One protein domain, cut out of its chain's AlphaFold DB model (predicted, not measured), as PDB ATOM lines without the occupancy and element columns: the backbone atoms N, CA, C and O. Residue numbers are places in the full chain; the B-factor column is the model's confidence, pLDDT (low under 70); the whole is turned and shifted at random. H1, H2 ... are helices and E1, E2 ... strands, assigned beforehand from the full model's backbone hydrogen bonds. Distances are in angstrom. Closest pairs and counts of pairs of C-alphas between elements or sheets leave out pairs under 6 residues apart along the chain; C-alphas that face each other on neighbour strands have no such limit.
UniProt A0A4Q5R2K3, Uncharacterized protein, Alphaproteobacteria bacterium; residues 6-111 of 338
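AT A GLANCE: This is residues 6 to 111 of the 338 residues of an uncharacterized protein of Alphaproteobacteria bacterium (UniProt A0A4Q5R2K3). The domain is a flat slab of helices with H4 in its middle, H3 on one side of H4 and H2 on the other. The long H1 packs on H2 along one edge, and the small hairpin of E1 and E2 lies at the opposite end. The printed part has 106 residues, with named elements in the order H1, H2, H3, E1, E2, H4; the sheet, E1 - E2, is antiparallel and the class is mostly helix. It is only just compact, close to loose, with a radius of gyration of the C-alphas of 15.4 A and spans of 45 by 37 by 19 A.

HOW THE PARTS SIT: E1, residues 69 to 71, and E2, residues 77 to 79, are an antiparallel hairpin; N 70 and O 78, 2.9 A apart, are within hydrogen-bond range. A tight link joins H3, residues 54 to 68, to E1. H3 touches the hub H4, residues 88 to 102, at a shallow tilt of 30 degrees, opposite ways; their closest C-alphas, of Gln 68 and Phe 88, are 5.8 A apart. H4 also touches H2, residues 35 to 45, at a steep tilt of 51 degrees, the same way, closest at the C-alphas of Tyr 43 and His 94, 5.6 A. H1, residues 6 to 28, touches H2 with residues 15 to 22 alone, at a steep tilt of 45 degrees, opposite ways, closest at the C-alphas of Met 15 and Val 44, 5.4 A. Residues 11 to 15 of H1 alone touch H4; the closest C-alphas, of Arg 11 and Val 101, are 5.7 A apart. H1 and H3 are apart. Every O i to N i+4 pair is within hydrogen-bond range in H1, H2 and H3, and 10 of 11 in H4.

IN THESE COORDINATES: H1 begins at C-alpha 6 (-10.173, -60.345, 21.234) and is 33.6 A long; H2 is 15.3 A, H3 20.6 A. E1 and E2 are each 7.1 A. H4, 20.5 A, ends at C-alpha 102 (-6.521, -50.603, 29.223).

THE WHOLE: The two C-alphas farthest apart, of Asp 6 and Glu 74, are 49.6 A apart. The printed part has no cut, no link is long, and no printed residue is under 70 in pLDDT.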
ATOM      1  N   ASP A   6      -8.892 -60.988  20.921       94.19
ATOM      2  CA  ASP A   6     -10.173 -60.345  21.234       94.19
ATOM      3  C   ASP A   6      -9.972 -59.034  22.007       94.19
ATOM      4  O   ASP A   6     -10.601 -58.020  21.690       94.19
ATOM      5  N   VAL A   7      -9.021 -59.030  22.943       93.94
ATOM      6  CA  VAL A   7      -8.605 -57.838  23.685       93.94
ATOM      7  C   VAL A   7      -7.998 -56.804  22.735       93.94
ATOM      8  O   VAL A   7      -8.408 -55.642  22.765       93.94
ATOM      9  N   MET A   8      -7.087 -57.209  21.841       95.06
ATOM     10  CA  MET A   8      -6.505 -56.297  20.845       95.06
ATOM     11  C   MET A   8      -7.560 -55.718  19.898       95.06
ATOM     12  O   MET A   8      -7.560 -54.511  19.668       95.06
ATOM     13  N   ARG A   9      -8.501 -56.533  19.394       96.56
ATOM     14  CA  ARG A   9      -9.616 -56.051  18.553       96.56
ATOM     15  C   ARG A   9     -10.468 -55.024  19.291       96.56
ATOM     16  O   ARG A   9     -10.878 -54.031  18.699       96.56
ATOM     17  N   SER A  10     -10.741 -55.257  20.574       96.69
ATOM     18  CA  SER A  10     -11.515 -54.322  21.389       96.69
ATOM     19  C   SER A  10     -10.802 -52.980  21.552       96.69
ATOM     20  O   SER A  10     -11.398 -51.936  21.281       96.69
ATOM     21  N   ARG A  11      -9.513 -53.010  21.911       96.50
ATOM     22  CA  ARG A  11      -8.671 -51.812  22.051       96.50
ATOM     23  C   ARG A  11      -8.541 -51.050  20.730       96.50
ATOM     24  O   ARG A  11      -8.692 -49.832  20.723       96.50
ATOM     25  N   LEU A  12      -8.336 -51.756  19.612       97.44
ATOM     26  CA  LEU A  12      -8.213 -51.138  18.290       97.44
ATOM     27  C   LEU A  12      -9.476 -50.365  17.907       97.44
ATOM     28  O   LEU A  12      -9.364 -49.225  17.476       97.44
ATOM     29  N   ARG A  13     -10.671 -50.932  18.128       97.62
ATOM     30  CA  ARG A  13     -11.935 -50.223  17.853       97.62
ATOM     31  C   ARG A  13     -12.027 -48.900  18.613       97.62
ATOM     32  O   ARG A  13     -12.355 -47.879  18.020       97.62
ATOM     33  N   MET A  14     -11.681 -48.904  19.903       97.25
ATOM     34  CA  MET A  14     -11.659 -47.677  20.709       97.25
ATOM     35  C   MET A  14     -10.672 -46.646  20.142       97.25
ATOM     36  O   MET A  14     -10.965 -45.454  20.103       97.25
ATOM     37  N   MET A  15      -9.506 -47.087  19.669       97.06
ATOM     38  CA  MET A  15      -8.520 -46.195  19.052       97.06
ATOM     39  C   MET A  15      -8.963 -45.664  17.690       97.06
ATOM     40  O   MET A  15      -8.724 -44.497  17.392       97.06
ATOM     41  N   GLU A  16      -9.634 -46.476  16.875       97.69
ATOM     42  CA  GLU A  16     -10.197 -46.056  15.590       97.69
ATOM     43  C   GLU A  16     -11.273 -44.982  15.773       97.69
ATOM     44  O   GLU A  16     -11.269 -43.986  15.048       97.69
ATOM     45  N   GLU A  17     -12.145 -45.132  16.773       97.31
ATOM     46  CA  GLU A  17     -13.132 -44.113  17.143       97.31
ATOM     47  C   GLU A  17     -12.454 -42.789  17.518       97.31
ATOM     48  O   GLU A  17     -12.813 -41.731  16.988       97.31
ATOM     49  N   ARG A  18     -11.413 -42.844  18.362       97.06
ATOM     50  CA  ARG A  18     -10.627 -41.656  18.735       97.06
ATOM     51  C   ARG A  18      -9.884 -41.052  17.545       97.06
ATOM     52  O   ARG A  18      -9.810 -39.831  17.427       97.06
ATOM     53  N   ARG A  19      -9.362 -41.870  16.630       98.00
ATOM     54  CA  ARG A  19      -8.711 -41.399  15.399       98.00
ATOM     55  C   ARG A  19      -9.686 -40.603  14.531       98.00
ATOM     56  O   ARG A  19      -9.357 -39.492  14.125       98.00
ATOM     57  N   VAL A  20     -10.895 -41.124  14.314       98.06
ATOM     58  CA  VAL A  20     -11.955 -40.435  13.556       98.06
ATOM     59  C   VAL A  20     -12.370 -39.127  14.237       98.06
ATOM     60  O   VAL A  20     -12.648 -38.133  13.563       98.06
ATOM     61  N   GLU A  21     -12.410 -39.094  15.570       97.56
ATOM     62  CA  GLU A  21     -12.641 -37.858  16.322       97.56
ATOM     63  C   GLU A  21     -11.557 -36.810  16.022       97.56
ATOM     64  O   GLU A  21     -11.883 -35.674  15.663       97.56
ATOM     65  N   PHE A  22     -10.276 -37.181  16.107       97.88
ATOM     66  CA  PHE A  22      -9.176 -36.265  15.799       97.88
ATOM     67  C   PHE A  22      -9.191 -35.800  14.340       97.88
ATOM     68  O   PHE A  22      -9.033 -34.605  14.105       97.88
ATOM     69  N   GLU A  23      -9.461 -36.678  13.372       97.50
ATOM     70  CA  GLU A  23      -9.592 -36.309  11.953       97.50
ATOM     71  C   GLU A  23     -10.674 -35.234  11.739       97.50
ATOM     72  O   GLU A  23     -10.443 -34.237  11.050       97.50
ATOM     73  N   LYS A  24     -11.835 -35.373  12.397       97.56
ATOM     74  CA  LYS A  24     -12.897 -34.351  12.363       97.56
ATOM     75  C   LYS A  24     -12.443 -33.035  12.982       97.56
ATOM     76  O   LYS A  24     -12.749 -31.971  12.444       97.56
ATOM     77  N   ARG A  25     -11.715 -33.090  14.100       97.19
ATOM     78  CA  ARG A  25     -11.187 -31.897  14.774       97.19
ATOM     79  C   ARG A  25     -10.161 -31.170  13.907       97.19
ATOM     80  O   ARG A  25     -10.265 -29.957  13.796       97.19
ATOM     81  N   VAL A  26      -9.252 -31.899  13.251       96.69
ATOM     82  CA  VAL A  26      -8.281 -31.358  12.280       96.69
ATOM     83  C   VAL A  26      -9.002 -30.671  11.122       96.69
ATOM     84  O   VAL A  26      -8.638 -29.561  10.739       96.69
ATOM     85  N   ALA A  27     -10.044 -31.300  10.569       95.88
ATOM     86  CA  ALA A  27     -10.827 -30.703   9.490       95.88
ATOM     87  C   ALA A  27     -11.544 -29.418   9.942       95.88
ATOM     88  O   ALA A  27     -11.519 -28.412   9.235       95.88
ATOM     89  N   ALA A  28     -12.139 -29.425  11.140       95.38
ATOM     90  CA  ALA A  28     -12.854 -28.277  11.698       95.38
ATOM     91  C   ALA A  28     -11.938 -27.089  12.046       95.38
ATOM     92  O   ALA A  28     -12.388 -25.946  12.052       95.38
ATOM     93  N   SER A  29     -10.662 -27.344  12.331       93.69
ATOM     94  CA  SER A  29      -9.676 -26.338  12.740       93.69
ATOM     95  C   SER A  29      -8.762 -25.856  11.608       93.69
ATOM     96  O   SER A  29      -7.754 -25.200  11.871       93.69
ATOM     97  N   GLY A  30      -9.068 -26.196  10.350       92.44
ATOM     98  CA  GLY A  30      -8.245 -25.802   9.204       92.44
ATOM     99  C   GLY A  30      -6.870 -26.479   9.170       92.44
ATOM    100  O   GLY A  30      -5.911 -25.888   8.682       92.44
ATOM    101  N   GLY A  31      -6.762 -27.700   9.698       93.00
ATOM    102  CA  GLY A  31      -5.536 -28.499   9.659       93.00
ATOM    103  C   GLY A  31      -4.646 -28.387  10.899       93.00
ATOM    104  O   GLY A  31      -3.506 -28.839  10.851       93.00
ATOM    105  N   SER A  32      -5.121 -27.794  12.000       93.81
ATOM    106  CA  SER A  32      -4.307 -27.547  13.200       93.81
ATOM    107  C   SER A  32      -4.869 -28.213  14.457       93.81
ATOM    108  O   SER A  32      -6.072 -28.246  14.681       93.81
ATOM    109  N   LEU A  33      -4.012 -28.709  15.339       96.00
ATOM    110  CA  LEU A  33      -4.397 -29.191  16.664       96.00
ATOM    111  C   LEU A  33      -3.453 -28.606  17.719       96.00
ATOM    112  O   LEU A  33      -2.296 -28.301  17.413       96.00
ATOM    113  N   PRO A  34      -3.904 -28.485  18.981       95.31
ATOM    114  CA  PRO A  34      -2.991 -28.310  20.101       95.31
ATOM    115  C   PRO A  34      -1.900 -29.387  20.081       95.31
ATOM    116  O   PRO A  34      -2.167 -30.538  19.741       95.31
ATOM    117  N   ARG A  35      -0.675 -29.039  20.490       94.50
ATOM    118  CA  ARG A  35       0.484 -29.951  20.442       94.50
ATOM    119  C   ARG A  35       0.217 -31.299  21.121       94.50
ATOM    120  O   ARG A  35       0.543 -32.339  20.562       94.50
ATOM    121  N   SER A  36      -0.430 -31.286  22.286       94.75
ATOM    122  CA  SER A  36      -0.789 -32.518  22.993       94.75
ATOM    123  C   SER A  36      -1.748 -33.403  22.200       94.75
ATOM    124  O   SER A  36      -1.666 -34.623  22.271       94.75
ATOM    125  N   ASP A  37      -2.653 -32.799  21.437       96.94
ATOM    126  CA  ASP A  37      -3.640 -33.523  20.641       96.94
ATOM    127  C   ASP A  37      -3.037 -34.045  19.345       96.94
ATOM    128  O   ASP A  37      -3.422 -35.119  18.897       96.94
ATOM    129  N   TRP A  38      -2.028 -33.359  18.800       96.81
ATOM    130  CA  TRP A  38      -1.192 -33.925  17.747       96.81
ATOM    131  C   TRP A  38      -0.499 -35.211  18.192       96.81
ATOM    132  O   TRP A  38      -0.547 -36.188  17.453       96.81
ATOM    133  N   TRP A  39       0.082 -35.262  19.393       97.31
ATOM    134  CA  TRP A  39       0.698 -36.494  19.908       97.31
ATOM    135  C   TRP A  39      -0.317 -37.616  20.121       97.31
ATOM    136  O   TRP A  39      -0.076 -38.760  19.742       97.31
ATOM    137  N   ARG A  40      -1.496 -37.298  20.671       98.31
ATOM    138  CA  ARG A  40      -2.586 -38.281  20.792       98.31
ATOM    139  C   ARG A  40      -3.000 -38.815  19.428       98.31
ATOM    140  O   ARG A  40      -3.102 -40.025  19.251       98.31
ATOM    141  N   PHE A  41      -3.183 -37.916  18.463       98.19
ATOM    142  CA  PHE A  41      -3.569 -38.276  17.108       98.19
ATOM    143  C   PHE A  41      -2.497 -39.129  16.412       98.19
ATOM    144  O   PHE A  41      -2.834 -40.128  15.777       98.19
ATOM    145  N   GLN A  42      -1.215 -38.793  16.586       96.88
ATOM    146  CA  GLN A  42      -0.085 -39.598  16.110       96.88
ATOM    147  C   GLN A  42      -0.141 -41.021  16.671       96.88
ATOM    148  O   GLN A  42      -0.012 -41.979  15.909       96.88
ATOM    149  N   TYR A  43      -0.388 -41.163  17.976       98.06
ATOM    150  CA  TYR A  43      -0.481 -42.469  18.609       98.06
ATOM    151  C   TYR A  43      -1.648 -43.306  18.087       98.06
ATOM    152  O   TYR A  43      -1.434 -44.418  17.616       98.06
ATOM    153  N   VAL A  44      -2.877 -42.780  18.111       97.94
ATOM    154  CA  VAL A  44      -4.060 -43.554  17.678       97.94
ATOM    155  C   VAL A  44      -4.059 -43.855  16.175       97.94
ATOM    156  O   VAL A  44      -4.720 -44.789  15.732       97.94
ATOM    157  N   SER A  45      -3.295 -43.098  15.382       96.75
ATOM    158  CA  SER A  45      -3.069 -43.389  13.960       96.75
ATOM    159  C   SER A  45      -2.104 -44.556  13.737       96.75
ATOM    160  O   SER A  45      -2.164 -45.215  12.698       96.75
ATOM    161  N   ASN A  46      -1.212 -44.825  14.690       95.69
ATOM    162  CA  ASN A  46      -0.300 -45.962  14.652       95.69
ATOM    163  C   ASN A  46      -0.006 -46.482  16.072       95.69
ATOM    164  O   ASN A  46       1.058 -46.178  16.623       95.69
ATOM    165  N   PRO A  47      -0.922 -47.264  16.674       96.94
ATOM    166  CA  PRO A  47      -0.836 -47.657  18.078       96.94
ATOM    167  C   PRO A  47       0.184 -48.777  18.285       96.94
ATOM    168  O   PRO A  47      -0.138 -49.948  18.468       96.94
ATOM    169  N   TYR A  48       1.459 -48.414  18.235       97.06
ATOM    170  CA  TYR A  48       2.587 -49.343  18.262       97.06
ATOM    171  C   TYR A  48       2.717 -50.142  19.573       97.06
ATOM    172  O   TYR A  48       3.476 -51.103  19.598       97.06
ATOM    173  N   LEU A  49       1.984 -49.792  20.640       97.19
ATOM    174  CA  LEU A  49       1.946 -50.554  21.900       97.19
ATOM    175  C   LEU A  49       0.678 -51.408  22.050       97.19
ATOM    176  O   LEU A  49       0.514 -52.052  23.084       97.19
ATOM    177  N   LEU A  50      -0.206 -51.462  21.047       96.50
ATOM    178  CA  LEU A  50      -1.489 -52.172  21.133       96.50
ATOM    179  C   LEU A  50      -1.330 -53.651  21.539       96.50
ATOM    180  O   LEU A  50      -2.100 -54.168  22.354       96.50
ATOM    181  N   GLY A  51      -0.320 -54.313  20.966       94.12
ATOM    182  CA  GLY A  51       0.038 -55.712  21.223       94.12
ATOM    183  C   GLY A  51       1.040 -55.918  22.362       94.12
ATOM    184  O   GLY A  51       1.335 -57.063  22.698       94.12
ATOM    185  N   CYS A  52       1.523 -54.835  22.979       94.94
ATOM    186  CA  CYS A  52       2.546 -54.879  24.018       94.94
ATOM    187  C   CYS A  52       1.979 -55.475  25.323       94.94
ATOM    188  O   CYS A  52       0.939 -54.996  25.809       94.94
ATOM    189  N   PRO A  53       2.636 -56.491  25.913       92.88
ATOM    190  CA  PRO A  53       2.298 -57.036  27.226       92.88
ATOM    191  C   PRO A  53       2.302 -55.990  28.349       92.88
ATOM    192  O   PRO A  53       3.048 -55.010  28.309       92.88
ATOM    193  N   ASP A  54       1.481 -56.206  29.379       92.25
ATOM    194  CA  ASP A  54       1.296 -55.237  30.471       92.25
ATOM    195  C   ASP A  54       2.568 -55.004  31.303       92.25
ATOM    196  O   ASP A  54       2.813 -53.883  31.743       92.25
ATOM    197  N   ASP A  55       3.401 -56.029  31.493       91.19
ATOM    198  CA  ASP A  55       4.680 -55.934  32.206       91.19
ATOM    199  C   ASP A  55       5.688 -55.056  31.451       91.19
ATOM    200  O   ASP A  55       6.277 -54.142  32.034       91.19
ATOM    201  N   ARG A  56       5.834 -55.258  30.135       92.50
ATOM    202  CA  ARG A  56       6.687 -54.413  29.283       92.50
ATOM    203  C   ARG A  56       6.149 -52.984  29.189       92.50
ATOM    204  O   ARG A  56       6.931 -52.033  29.250       92.50
ATOM    205  N   LEU A  57       4.830 -52.814  29.088       94.88
ATOM    206  CA  LEU A  57       4.200 -51.495  29.081       94.88
ATOM    207  C   LEU A  57       4.417 -50.757  30.412       94.88
ATOM    208  O   LEU A  57       4.741 -49.570  30.403       94.88
ATOM    209  N   ALA A  58       4.309 -51.455  31.546       94.19
ATOM    210  CA  ALA A  58       4.574 -50.898  32.870       94.19
ATOM    211  C   ALA A  58       6.036 -50.457  33.030       94.19
ATOM    212  O   ALA A  58       6.295 -49.358  33.519       94.19
ATOM    213  N   LEU A  59       6.998 -51.257  32.559       92.94
ATOM    214  CA  LEU A  59       8.410 -50.860  32.542       92.94
ATOM    215  C   LEU A  59       8.639 -49.615  31.675       92.94
ATOM    216  O   LEU A  59       9.310 -48.682  32.111       92.94
ATOM    217  N   ARG A  60       8.020 -49.548  30.489       95.06
ATOM    218  CA  ARG A  60       8.063 -48.353  29.633       95.06
ATOM    219  C   ARG A  60       7.475 -47.130  30.336       95.06
ATOM    220  O   ARG A  60       8.040 -46.046  30.224       95.06
ATOM    221  N   PHE A  61       6.358 -47.286  31.045       95.00
ATOM    222  CA  PHE A  61       5.750 -46.206  31.820       95.00
ATOM    223  C   PHE A  61       6.697 -45.685  32.899       95.00
ATOM    224  O   PHE A  61       6.906 -44.474  32.993       95.00
ATOM    225  N   HIS A  62       7.319 -46.594  33.652       93.50
ATOM    226  CA  HIS A  62       8.330 -46.241  34.639       93.50
ATOM    227  C   HIS A  62       9.496 -45.475  34.017       93.50
ATOM    228  O   HIS A  62       9.875 -44.407  34.500       93.50
ATOM    229  N   ASP A  63      10.040 -45.985  32.919       94.12
ATOM    230  CA  ASP A  63      11.163 -45.365  32.232       94.12
ATOM    231  C   ASP A  63      10.789 -43.961  31.726       94.12
ATOM    232  O   ASP A  63      11.506 -43.004  31.998       94.12
ATOM    233  N   VAL A  64       9.638 -43.779  31.068       95.06
ATOM    234  CA  VAL A  64       9.206 -42.454  30.584       95.06
ATOM    235  C   VAL A  64       9.034 -41.459  31.734       95.06
ATOM    236  O   VAL A  64       9.516 -40.335  31.639       95.06
ATOM    237  N   MET A  65       8.399 -41.859  32.834       91.50
ATOM    238  CA  MET A  65       8.193 -40.988  33.997       91.50
ATOM    239  C   MET A  65       9.501 -40.627  34.711       91.50
ATOM    240  O   MET A  65       9.708 -39.467  35.073       91.50
ATOM    241  N   THR A  66      10.403 -41.599  34.866       91.88
ATOM    242  CA  THR A  66      11.736 -41.384  35.455       91.88
ATOM    243  C   THR A  66      12.529 -40.361  34.657       91.88
ATOM    244  O   THR A  66      13.233 -39.540  35.236       91.88
ATOM    245  N   ASN A  67      12.401 -40.406  33.330       94.19
ATOM    246  CA  ASN A  67      13.097 -39.506  32.424       94.19
ATOM    247  C   ASN A  67      12.377 -38.166  32.211       94.19
ATOM    248  O   ASN A  67      12.999 -37.226  31.737       94.19
ATOM    249  N   GLN A  68      11.092 -38.048  32.552       92.50
ATOM    250  CA  GLN A  68      10.341 -36.789  32.479       92.50
ATOM    251  C   GLN A  68      10.546 -35.907  33.722       92.50
ATOM    252  O   GLN A  68      10.197 -34.723  33.696       92.50
ATOM    253  N   THR A  69      11.091 -36.472  34.801       91.56
ATOM    254  CA  THR A  69      11.335 -35.789  36.074       91.56
ATOM    255  C   THR A  69      12.826 -35.565  36.305       91.56
ATOM    256  O   THR A  69      13.660 -36.384  35.924       91.56
ATOM    257  N   GLU A  70      13.163 -34.444  36.937       92.25
ATOM    258  CA  GLU A  70      14.537 -34.066  37.268       92.25
ATOM    259  C   GLU A  70      14.594 -33.475  38.673       92.25
ATOM    260  O   GLU A  70      13.658 -32.797  39.107       92.25
ATOM    261  N   LEU A  71      15.698 -33.714  39.378       94.12
ATOM    262  CA  LEU A  71      15.954 -33.082  40.662       94.12
ATOM    263  C   LEU A  71      16.733 -31.784  40.435       94.12
ATOM    264  O   LEU A  71      17.841 -31.795  39.903       94.12
ATOM    265  N   GLY A  72      16.145 -30.657  40.826       91.94
ATOM    266  CA  GLY A  72      16.762 -29.341  40.687       91.94
ATOM    267  C   GLY A  72      17.748 -29.000  41.804       91.94
ATOM    268  O   GLY A  72      17.805 -29.662  42.842       91.94
ATOM    269  N   ARG A  73      18.465 -27.884  41.616       91.25
ATOM    270  CA  ARG A  73      19.427 -27.322  42.583       91.25
ATOM    271  C   ARG A  73      18.842 -27.085  43.975       91.25
ATOM    272  O   ARG A  73      19.514 -27.319  44.971       91.25
ATOM    273  N   GLU A  74      17.575 -26.686  44.032       90.12
ATOM    274  CA  GLU A  74      16.837 -26.456  45.281       90.12
ATOM    275  C   GLU A  74      16.364 -27.759  45.958       90.12
ATOM    276  O   GLU A  74      15.586 -27.724  46.907       90.12
ATOM    277  N   GLY A  75      16.767 -28.926  45.445       89.94
ATOM    278  CA  GLY A  75      16.329 -30.229  45.948       89.94
ATOM    279  C   GLY A  75      14.857 -30.540  45.662       89.94
ATOM    280  O   GLY A  75      14.272 -31.402  46.313       89.94
ATOM    281  N   LEU A  76      14.246 -29.842  44.701       92.25
ATOM    282  CA  LEU A  76      12.856 -30.035  44.290       92.25
ATOM    283  C   LEU A  76      12.778 -30.859  43.006       92.25
ATOM    284  O   LEU A  76      13.565 -30.650  42.083       92.25
ATOM    285  N   ILE A  77      11.799 -31.762  42.935       92.50
ATOM    286  CA  ILE A  77      11.516 -32.528  41.718       92.50
ATOM    287  C   ILE A  77      10.681 -31.661  40.773       92.50
ATOM    288  O   ILE A  77       9.588 -31.214  41.124       92.50
ATOM    289  N   GLY A  78      11.203 -31.436  39.572       92.62
ATOM    290  CA  GLY A  78      10.546 -30.721  38.486       92.62
ATOM    291  C   GLY A  78      10.300 -31.614  37.274       92.62
ATOM    292  O   GLY A  78      10.799 -32.735  37.190       92.62
ATOM    293  N   LEU A  79       9.523 -31.101  36.320       92.56
ATOM    294  CA  LEU A  79       9.356 -31.717  35.005       92.56
ATOM    295  C   LEU A  79      10.367 -31.127  34.024       92.56
ATOM    296  O   LEU A  79      10.619 -29.921  34.042       92.56
ATOM    297  N   LEU A  80      10.881 -31.963  33.126       90.19
ATOM    298  CA  LEU A  80      11.680 -31.495  31.999       90.19
ATOM    299  C   LEU A  80      10.858 -30.634  31.023       90.19
ATOM    300  O   LEU A  80       9.632 -30.798  30.935       90.19
ATOM    301  N   PRO A  81      11.523 -29.760  30.241       88.94
ATOM    302  CA  PRO A  81      10.884 -28.990  29.182       88.94
ATOM    303  C   PRO A  81      10.121 -29.863  28.178       88.94
ATOM    304  O   PRO A  81      10.489 -30.996  27.870       88.94
ATOM    305  N   VAL A  82       9.038 -29.307  27.636       88.31
ATOM    306  CA  VAL A  82       8.142 -29.983  26.676       88.31
ATOM    307  C   VAL A  82       8.850 -30.287  25.344       88.31
ATOM    308  O   VAL A  82       8.431 -31.153  24.578       88.31
ATOM    309  N   ASP A  83       9.902 -29.541  25.039       87.06
ATOM    310  CA  ASP A  83      10.779 -29.637  23.876       87.06
ATOM    311  C   ASP A  83      12.088 -30.394  24.154       87.06
ATOM    312  O   ASP A  83      13.018 -30.293  23.356       87.06
ATOM    313  N   ASP A  84      12.154 -31.193  25.229       87.75
ATOM    314  CA  ASP A  84      13.277 -32.111  25.449       87.75
ATOM    315  C   ASP A  84      13.544 -32.974  24.191       87.75
ATOM    316  O   ASP A  84      12.601 -33.559  23.644       87.75
ATOM    317  N   PRO A  85      14.812 -33.109  23.744       85.81
ATOM    318  CA  PRO A  85      15.164 -33.837  22.520       85.81
ATOM    319  C   PRO A  85      14.743 -35.313  22.481       85.81
ATOM    320  O   PRO A  85      14.670 -35.901  21.401       85.81
ATOM    321  N   ASN A  86      14.488 -35.938  23.633       87.62
ATOM    322  CA  ASN A  86      14.044 -37.329  23.714       87.62
ATOM    323  C   ASN A  86      12.514 -37.468  23.702       87.62
ATOM    324  O   ASN A  86      12.010 -38.598  23.732       87.62
ATOM    325  N   GLU A  87      11.785 -36.347  23.661       91.75
ATOM    326  CA  GLU A  87      10.333 -36.258  23.483       91.75
ATOM    327  C   GLU A  87       9.521 -37.031  24.540       91.75
ATOM    328  O   GLU A  87       8.461 -37.597  24.251       91.75
ATOM    329  N   PHE A  88       9.996 -37.061  25.792       95.00
ATOM    330  CA  PHE A  88       9.348 -37.820  26.871       95.00
ATOM    331  C   PHE A  88       7.902 -37.397  27.135       95.00
ATOM    332  O   PHE A  88       7.066 -38.262  27.385       95.00
ATOM    333  N   MET A  89       7.557 -36.120  26.954       94.62
ATOM    334  CA  MET A  89       6.175 -35.651  27.089       94.62
ATOM    335  C   MET A  89       5.253 -36.224  25.998       94.62
ATOM    336  O   MET A  89       4.101 -36.580  26.265       94.62
ATOM    337  N   GLY A  90       5.763 -36.364  24.770       95.38
ATOM    338  CA  GLY A  90       5.050 -37.027  23.677       95.38
ATOM    339  C   GLY A  90       4.861 -38.515  23.971       95.38
ATOM    340  O   GLY A  90       3.740 -39.021  23.924       95.38
ATOM    341  N   LYS A  91       5.929 -39.200  24.401       95.94
ATOM    342  CA  LYS A  91       5.881 -40.612  24.821       95.94
ATOM    343  C   LYS A  91       4.924 -40.838  25.995       95.94
ATOM    344  O   LYS A  91       4.170 -41.808  25.982       95.94
ATOM    345  N   PHE A  92       4.899 -39.935  26.974       95.88
ATOM    346  CA  PHE A  92       3.945 -39.973  28.082       95.88
ATOM    347  C   PHE A  92       2.512 -39.806  27.579       95.88
ATOM    348  O   PHE A  92       1.627 -40.561  27.968       95.88
ATOM    349  N   THR A  93       2.284 -38.888  26.637       96.75
ATOM    350  CA  THR A  93       0.970 -38.713  26.005       96.75
ATOM    351  C   THR A  93       0.520 -39.975  25.260       96.75
ATOM    352  O   THR A  93      -0.640 -40.358  25.373       96.75
ATOM    353  N   HIS A  94       1.427 -40.672  24.568       97.69
ATOM    354  CA  HIS A  94       1.136 -41.967  23.940       97.69
ATOM    355  C   HIS A  94       0.733 -43.024  24.983       97.69
ATOM    356  O   HIS A  94      -0.209 -43.783  24.769       97.69
ATOM    357  N   LEU A  95       1.400 -43.043  26.142       97.25
ATOM    358  CA  LEU A  95       1.043 -43.931  27.251       97.25
ATOM    359  C   LEU A  95      -0.334 -43.600  27.841       97.25
ATOM    360  O   LEU A  95      -1.067 -44.525  28.171       97.25
ATOM    361  N   LEU A  96      -0.722 -42.322  27.941       97.00
ATOM    362  CA  LEU A  96      -2.073 -41.943  28.384       97.00
ATOM    363  C   LEU A  96      -3.154 -42.515  27.456       97.00
ATOM    364  O   LEU A  96      -4.179 -43.002  27.930       97.00
ATOM    365  N   GLU A  97      -2.922 -42.466  26.144       97.69
ATOM    366  CA  GLU A  97      -3.836 -43.033  25.150       97.69
ATOM    367  C   GLU A  97      -3.916 -44.560  25.258       97.69
ATOM    368  O   GLU A  97      -5.014 -45.119  25.277       97.69
ATOM    369  N   GLU A  98      -2.769 -45.230  25.399       97.75
ATOM    370  CA  GLU A  98      -2.714 -46.685  25.556       97.75
ATOM    371  C   GLU A  98      -3.385 -47.151  26.852       97.75
ATOM    372  O   GLU A  98      -4.229 -48.045  26.841       97.75
ATOM    373  N   TYR A  99      -3.066 -46.528  27.984       97.12
ATOM    374  CA  TYR A  99      -3.673 -46.888  29.262       97.12
ATOM    375  C   TYR A  99      -5.156 -46.526  29.334       97.12
ATOM    376  O   TYR A  99      -5.915 -47.224  30.007       97.12
ATOM    377  N   GLY A 100      -5.601 -45.504  28.596       96.19
ATOM    378  CA  GLY A 100      -7.017 -45.167  28.468       96.19
ATOM    379  C   GLY A 100      -7.862 -46.347  27.980       96.19
ATOM    380  O   GLY A 100      -8.915 -46.620  28.553       96.19
ATOM    381  N   VAL A 101      -7.371 -47.113  26.999       95.69
ATOM    382  CA  VAL A 101      -8.064 -48.319  26.497       95.69
ATOM    383  C   VAL A 101      -7.794 -49.578  27.334       95.69
ATOM    384  O   VAL A 101      -8.449 -50.603  27.140       95.69
ATOM    385  N   ARG A 102      -6.845 -49.518  28.276       94.44
ATOM    386  CA  ARG A 102      -6.521 -50.603  29.223       94.44
ATOM    387  C   ARG A 102      -7.177 -50.440  30.597       94.44
ATOM    388  O   ARG A 102      -6.970 -51.285  31.461       94.44
ATOM    389  N   GLY A 103      -7.992 -49.403  30.791       92.12
ATOM    390  CA  GLY A 103      -8.736 -49.177  32.033       92.12
ATOM    391  C   GLY A 103      -8.047 -48.257  33.045       92.12
ATOM    392  O   GLY A 103      -8.518 -48.154  34.174       92.12
ATOM    393  N   GLY A 104      -6.977 -47.563  32.652       93.19
ATOM    394  CA  GLY A 104      -6.318 -46.541  33.465       93.19
ATOM    395  C   GLY A 104      -4.818 -46.755  33.634       93.19
ATOM    396  O   GLY A 104      -4.248 -47.746  33.184       93.19
ATOM    397  N   LEU A 105      -4.176 -45.773  34.267       91.69
ATOM    398  CA  LEU A 105      -2.741 -45.787  34.543       91.69
ATOM    399  C   LEU A 105      -2.369 -46.854  35.583       91.69
ATOM    400  O   LEU A 105      -3.155 -47.114  36.498       91.69
ATOM    401  N   PRO A 106      -1.162 -47.437  35.487       90.25
ATOM    402  CA  PRO A 106      -0.690 -48.394  36.472       90.25
ATOM    403  C   PRO A 106      -0.395 -47.680  37.795       90.25
ATOM    404  O   PRO A 106      -0.068 -46.490  37.833       90.25
ATOM    405  N   VAL A 107      -0.448 -48.424  38.897       85.81
ATOM    406  CA  VAL A 107       0.036 -47.923  40.184       85.81
ATOM    407  C   VAL A 107       1.563 -47.901  40.136       85.81
ATOM    408  O   VAL A 107       2.188 -48.942  39.979       85.81
ATOM    409  N   TRP A 108       2.176 -46.725  40.292       81.38
ATOM    410  CA  TRP A 108       3.638 -46.558  40.216       81.38
ATOM    411  C   TRP A 108       4.406 -47.586  41.059       81.38
ATOM    412  O   TRP A 108       5.248 -48.318  40.548       81.38
ATOM    413  N   LYS A 109       4.004 -47.717  42.328       77.44
ATOM    414  CA  LYS A 109       4.618 -48.613  43.318       77.44
ATOM    415  C   LYS A 109       4.490 -50.104  42.999       77.44
ATOM    416  O   LYS A 109       5.138 -50.916  43.648       77.44
ATOM    417  N   SER A 110       3.616 -50.495  42.066       83.38
ATOM    418  CA  SER A 110       3.472 -51.900  41.664       83.38
ATOM    419  C   SER A 110       4.390 -52.288  40.506       83.38
ATOM    420  O   SER A 110       4.391 -53.449  40.102       83.38
ATOM    421  N   ILE A 111       5.140 -51.340  39.938       84.88
ATOM    422  CA  ILE A 111       6.068 -51.608  38.841       84.88
ATOM    423  C   ILE A 111       7.376 -52.143  39.446       84.88
ATOM    424  O   ILE A 111       7.905 -51.522  40.365       84.88
TER     425      ILE A 111